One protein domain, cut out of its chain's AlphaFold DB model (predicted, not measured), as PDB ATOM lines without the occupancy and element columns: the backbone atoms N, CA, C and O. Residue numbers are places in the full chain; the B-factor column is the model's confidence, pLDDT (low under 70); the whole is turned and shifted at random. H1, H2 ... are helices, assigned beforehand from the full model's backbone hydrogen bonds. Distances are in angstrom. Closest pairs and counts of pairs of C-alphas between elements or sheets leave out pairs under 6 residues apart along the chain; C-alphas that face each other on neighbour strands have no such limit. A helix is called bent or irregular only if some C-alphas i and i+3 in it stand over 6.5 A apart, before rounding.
ATOM      1  N   PHE A   4      40.032  36.343 -17.494       91.50
ATOM      2  CA  PHE A   4      40.616  35.041 -17.838       91.50
ATOM      3  C   PHE A   4      42.129  34.951 -17.600       91.50
ATOM      4  O   PHE A   4      42.616  33.908 -17.169       91.50
ATOM      5  N   GLN A   5      42.875  36.043 -17.807       91.19
ATOM      6  CA  GLN A   5      44.318  36.071 -17.537       91.19
ATOM      7  C   GLN A   5      44.598  35.931 -16.036       91.19
ATOM      8  O   GLN A   5      45.487  35.179 -15.639       91.19
ATOM      9  N   LYS A   6      43.803  36.604 -15.192       91.19
ATOM     10  CA  LYS A   6      43.902  36.486 -13.729       91.19
ATOM     11  C   LYS A   6      43.518  35.081 -13.253       91.19
ATOM     12  O   LYS A   6      44.201  34.532 -12.391       91.19
ATOM     13  N   LEU A   7      42.475  34.487 -13.838       94.81
ATOM     14  CA  LEU A   7      42.005  33.141 -13.497       94.81
ATOM     15  C   LEU A   7      43.032  32.055 -13.867       94.81
ATOM     16  O   LEU A   7      43.324  31.185 -13.049       94.81
ATOM     17  N   GLY A   8      43.651  32.155 -15.048       95.31
ATOM     18  CA  GLY A   8      44.725  31.250 -15.471       95.31
ATOM     19  C   GLY A   8      45.944  31.293 -14.543       95.31
ATOM     20  O   GLY A   8      46.459  30.248 -14.149       95.31
ATOM     21  N   LEU A   9      46.359  32.491 -14.116       94.69
ATOM     22  CA  LEU A   9      47.473  32.678 -13.174       94.69
ATOM     23  C   LEU A   9      47.169  32.062 -11.795       94.69
ATOM     24  O   LEU A   9      48.039  31.452 -11.169       94.69
ATOM     25  N   LEU A  10      45.915  32.161 -11.343       94.81
ATOM     26  CA  LEU A  10      45.428  31.558 -10.099       94.81
ATOM     27  C   LEU A  10      45.435  30.024 -10.155       94.81
ATOM     28  O   LEU A  10      45.914  29.373  -9.223       94.81
ATOM     29  N   LEU A  11      44.955  29.437 -11.253       94.69
ATOM     30  CA  LEU A  11      44.996  27.988 -11.468       94.69
ATOM     31  C   LEU A  11      46.437  27.478 -11.568       94.69
ATOM     32  O   LEU A  11      46.782  26.500 -10.909       94.69
ATOM     33  N   TRP A  12      47.304  28.179 -12.305       95.50
ATOM     34  CA  TRP A  12      48.724  27.839 -12.410       95.50
ATOM     35  C   TRP A  12      49.415  27.841 -11.045       95.50
ATOM     36  O   TRP A  12      50.172  26.919 -10.729       95.50
ATOM     37  N   LYS A  13      49.122  28.842 -10.203       94.50
ATOM     38  CA  LYS A  13      49.630  28.903  -8.827       94.50
ATOM     39  C   LYS A  13      49.190  27.678  -8.020       94.50
ATOM     40  O   LYS A  13      50.036  27.035  -7.402       94.50
ATOM     41  N   ASN A  14      47.902  27.329  -8.058       92.50
ATOM     42  CA  ASN A  14      47.357  26.178  -7.328       92.50
ATOM     43  C   ASN A  14      47.933  24.838  -7.815       92.50
ATOM     44  O   ASN A  14      48.325  23.999  -7.004       92.50
ATOM     45  N   ILE A  15      48.063  24.659  -9.132       90.81
ATOM     46  CA  ILE A  15      48.661  23.459  -9.734       90.81
ATOM     47  C   ILE A  15      50.141  23.352  -9.361       90.81
ATOM     48  O   ILE A  15      50.602  22.290  -8.953       90.81
ATOM     49  N   THR A  16      50.893  24.453  -9.449       90.88
ATOM     50  CA  THR A  16      52.319  24.470  -9.093       90.88
ATOM     51  C   THR A  16      52.525  24.161  -7.612       90.88
ATOM     52  O   THR A  16      53.456  23.436  -7.261       90.88
ATOM     53  N   TYR A  17      51.638  24.656  -6.745       90.31
ATOM     54  CA  TYR A  17      51.664  24.364  -5.314       90.31
ATOM     55  C   TYR A  17      51.435  22.870  -5.031       90.31
ATOM     56  O   TYR A  17      52.262  22.241  -4.368       90.31
ATOM     57  N   ARG A  18      50.397  22.261  -5.627       87.88
ATOM     58  CA  ARG A  18      50.161  20.805  -5.547       87.88
ATOM     59  C   ARG A  18      51.313  19.983  -6.135       87.88
ATOM     60  O   ARG A  18      51.697  18.977  -5.554       87.88
ATOM     61  N   ARG A  19      51.917  20.425  -7.245       86.69
ATOM     62  CA  ARG A  19      53.054  19.736  -7.889       86.69
ATOM     63  C   ARG A  19      54.322  19.749  -7.028       86.69
ATOM     64  O   ARG A  19      55.117  18.815  -7.105       86.69
ATOM     65  N   ARG A  20      54.526  20.801  -6.228       91.44
ATOM     66  CA  ARG A  20      55.651  20.900  -5.284       91.44
ATOM     67  C   ARG A  20      55.436  20.029  -4.046       91.44
ATOM     68  O   ARG A  20      56.400  19.436  -3.572       91.44
ATOM     69  N   ASN A  21      54.195  19.876  -3.577       89.50
ATOM     70  CA  ASN A  21      53.870  18.980  -2.468       89.50
ATOM     71  C   ASN A  21      53.546  17.547  -2.939       89.50
ATOM     72  O   ASN A  21      52.406  17.084  -2.865       89.50
ATOM     73  N   LYS A  22      54.568  16.837  -3.434       90.44
ATOM     74  CA  LYS A  22      54.416  15.487  -4.008       90.44
ATOM     75  C   LYS A  22      53.808  14.475  -3.031       90.44
ATOM     76  O   LYS A  22      53.022  13.636  -3.455       90.44
ATOM     77  N   ILE A  23      54.146  14.567  -1.743       91.69
ATOM     78  CA  ILE A  23      53.670  13.630  -0.711       91.69
ATOM     79  C   ILE A  23      52.155  13.751  -0.536       91.69
ATOM     80  O   ILE A  23      51.449  12.749  -0.610       91.69
ATOM     81  N   GLN A  24      51.642  14.975  -0.373       90.75
ATOM     82  CA  GLN A  24      50.203  15.202  -0.226       90.75
ATOM     83  C   GLN A  24      49.426  14.755  -1.469       90.75
ATOM     84  O   GLN A  24      48.373  14.144  -1.331       90.75
ATOM     85  N   LEU A  25      49.960  14.998  -2.671       91.56
ATOM     86  CA  LEU A  25      49.326  14.565  -3.919       91.56
ATOM     87  C   LEU A  25      49.255  13.034  -4.035       91.56
ATOM     88  O   LEU A  25      48.239  12.503  -4.476       91.56
ATOM     89  N   ILE A  26      50.308  12.323  -3.619       94.44
ATOM     90  CA  ILE A  26      50.320  10.854  -3.596       94.44
ATOM     91  C   ILE A  26      49.286  10.324  -2.600       94.44
ATOM     92  O   ILE A  26      48.521   9.434  -2.953       94.44
ATOM     93  N   ILE A  27      49.221  10.882  -1.388       95.31
ATOM     94  CA  ILE A  27      48.232  10.472  -0.380       95.31
ATOM     95  C   ILE A  27      46.811  10.741  -0.882       95.31
ATOM     96  O   ILE A  27      45.967   9.859  -0.793       95.31
ATOM     97  N   GLU A  28      46.551  11.915  -1.462       94.25
ATOM     98  CA  GLU A  28      45.239  12.281  -2.009       94.25
ATOM     99  C   GLU A  28      44.787  11.334  -3.133       94.25
ATOM    100  O   GLU A  28      43.598  11.049  -3.246       94.25
ATOM    101  N   LEU A  29      45.722  10.801  -3.930       93.94
ATOM    102  CA  LEU A  29      45.428   9.832  -4.988       93.94
ATOM    103  C   LEU A  29      45.294   8.392  -4.466       93.94
ATOM    104  O   LEU A  29      44.415   7.656  -4.907       93.94
ATOM    105  N   LEU A  30      46.158   7.976  -3.537       96.44
ATOM    106  CA  LEU A  30      46.149   6.619  -2.979       96.44
ATOM    107  C   LEU A  30      44.987   6.391  -2.016       96.44
ATOM    108  O   LEU A  30      44.469   5.281  -1.947       96.44
ATOM    109  N   TRP A  31      44.555   7.422  -1.294       96.75
ATOM    110  CA  TRP A  31      43.455   7.341  -0.339       96.75
ATOM    111  C   TRP A  31      42.144   6.792  -0.939       96.75
ATOM    112  O   TRP A  31      41.641   5.793  -0.422       96.75
ATOM    113  N   PRO A  32      41.585   7.345  -2.036       96.94
ATOM    114  CA  PRO A  32      40.381   6.787  -2.648       96.94
ATOM    115  C   PRO A  32      40.612   5.371  -3.190       96.94
ATOM    116  O   PRO A  32      39.747   4.516  -3.024       96.94
ATOM    117  N   LEU A  33      41.782   5.090  -3.778       97.25
ATOM    118  CA  LEU A  33      42.121   3.749  -4.268       97.25
ATOM    119  C   LEU A  33      42.115   2.719  -3.132       97.25
ATOM    120  O   LEU A  33      41.536   1.646  -3.281       97.25
ATOM    121  N   PHE A  34      42.695   3.062  -1.983       97.25
ATOM    122  CA  PHE A  34      42.708   2.216  -0.796       97.25
ATOM    123  C   PHE A  34      41.291   1.910  -0.291       97.25
ATOM    124  O   PHE A  34      40.966   0.750  -0.038       97.25
ATOM    125  N   LEU A  35      40.419   2.922  -0.223       97.06
ATOM    126  CA  LEU A  35      39.015   2.729   0.152       97.06
ATOM    127  C   LEU A  35      38.287   1.787  -0.819       97.06
ATOM    128  O   LEU A  35      37.565   0.891  -0.378       97.06
ATOM    129  N   PHE A  36      38.504   1.930  -2.129       97.69
ATOM    130  CA  PHE A  36      37.905   1.029  -3.118       97.69
ATOM    131  C   PHE A  36      38.409  -0.407  -2.995       97.69
ATOM    132  O   PHE A  36      37.610  -1.336  -3.092       97.69
ATOM    133  N   VAL A  37      39.703  -0.606  -2.739       97.75
ATOM    134  CA  VAL A  37      40.269  -1.946  -2.526       97.75
ATOM    135  C   VAL A  37      39.613  -2.627  -1.324       97.75
ATOM    136  O   VAL A  37      39.230  -3.792  -1.430       97.75
ATOM    137  N   ILE A  38      39.397  -1.904  -0.218       97.69
ATOM    138  CA  ILE A  38      38.669  -2.437   0.945       97.69
ATOM    139  C   ILE A  38      37.242  -2.835   0.556       97.69
ATOM    140  O   ILE A  38      36.807  -3.939   0.878       97.69
ATOM    141  N   LEU A  39      36.511  -1.973  -0.158       96.88
ATOM    142  CA  LEU A  39      35.141  -2.275  -0.583       96.88
ATOM    143  C   LEU A  39      35.070  -3.512  -1.487       96.88
ATOM    144  O   LEU A  39      34.175  -4.340  -1.322       96.88
ATOM    145  N   ILE A  40      36.021  -3.669  -2.411       96.88
ATOM    146  CA  ILE A  40      36.113  -4.846  -3.283       96.88
ATOM    147  C   ILE A  40      36.435  -6.101  -2.464       96.88
ATOM    148  O   ILE A  40      35.818  -7.140  -2.688       96.88
ATOM    149  N   ALA A  41      37.341  -6.013  -1.489       96.69
ATOM    150  CA  ALA A  41      37.649  -7.131  -0.600       96.69
ATOM    151  C   ALA A  41      36.414  -7.566   0.209       96.69
ATOM    152  O   ALA A  41      36.079  -8.748   0.237       96.69
ATOM    153  N   VAL A  42      35.672  -6.613   0.786       97.00
ATOM    154  CA  VAL A  42      34.414  -6.892   1.503       97.00
ATOM    155  C   VAL A  42      33.368  -7.508   0.572       97.00
ATOM    156  O   VAL A  42      32.691  -8.462   0.962       97.00
ATOM    157  N   ARG A  43      33.249  -7.001  -0.662       95.25
ATOM    158  CA  ARG A  43      32.356  -7.550  -1.694       95.25
ATOM    159  C   ARG A  43      32.719  -8.994  -2.035       95.25
ATOM    160  O   ARG A  43      31.822  -9.812  -2.196       95.25
ATOM    161  N   HIS A  44      34.008  -9.309  -2.133       94.69
ATOM    162  CA  HIS A  44      34.480 -10.659  -2.434       94.69
ATOM    163  C   HIS A  44      34.165 -11.649  -1.301       94.69
ATOM    164  O   HIS A  44      33.835 -12.801  -1.568       94.69
ATOM    165  N   SER A  45      34.200 -11.200  -0.043       94.31
ATOM    166  CA  SER A  45      33.820 -12.024   1.113       94.31
ATOM    167  C   SER A  45      32.320 -12.339   1.190       94.31
ATOM    168  O   SER A  45      31.939 -13.286   1.870       94.31
ATOM    169  N   HIS A  46      31.468 -11.573   0.500       93.19
ATOM    170  CA  HIS A  46      30.012 -11.738   0.507       93.19
ATOM    171  C   HIS A  46      29.495 -11.981  -0.919       93.19
ATOM    172  O   HIS A  46      28.934 -11.067  -1.541       93.19
TER     173      HIS A  46
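AT A GLANCE: This is residues 4 to 46 of the 101 residues of the protein "ATP-binding cassette sub-family A member 7-like" of Notothenia coriiceps (black rockcod) (UniProt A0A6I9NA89). Two helices meet near their ends and make a wide-open L, with the longer helix H2 as one arm, H1 as the other and Asn 21 at the corner. Both arms stick out into free space, residues 4 to 20 in H1 and 22 to 45 in H2, with no packed core between them. The printed part has 43 residues with two named helices, H1 then H2 along the chain, and no named strand; the class is all helix. The whole is extended, with a radius of gyration of the C-alphas of 16.8 A and spans of 53 by 22 by 6 A.

IN THESE COORDINATES: H2, the longest helix, has 24 residues, Lys 22 to Ser 45, and measures 34.7 A from first to last C-alpha. It begins with C-alpha 22 at (54.416, 15.487, -4.008) and ends with C-alpha 45 at (33.820, -12.024, 1.113). It is neither bent nor irregular, but only just: C-alphas 29 and 32 are 6.3 A apart. H1 has 17 residues, Phe 4 to Arg 20, and measures 24.2 A; its C-alpha 4 is at (40.616, 35.041, -17.838).

HOW THE PARTS SIT: H2 and H1 only just touch, and only at the corner by their link, with 3 pairs of C-alphas within 8 A. H2 touches H1 with residues 24 to 25 alone, and H1 touches H2 with residues 18 to 19 alone; the closest C-alphas of the two helices, those of Arg 18 and Leu 25, are 6.5 A apart. Their lines stand at 73 degrees, only just about perpendicular, and their centres are 27.3 A apart. In H1 every O i to N i+4 pair is within hydrogen-bond range; in H2 18 of 20 are.

THE WHOLE: The two C-alphas farthest apart, those of Gln 5 and His 46, are 53.1 A from each other. The printed part runs from residue 4 to 46 of a chain of 101 residues and has no cut. The link from H1 to H2 is tight, with 1 residue between them. The mean pLDDT of the printed part is 94.0, and no printed residue is under 70.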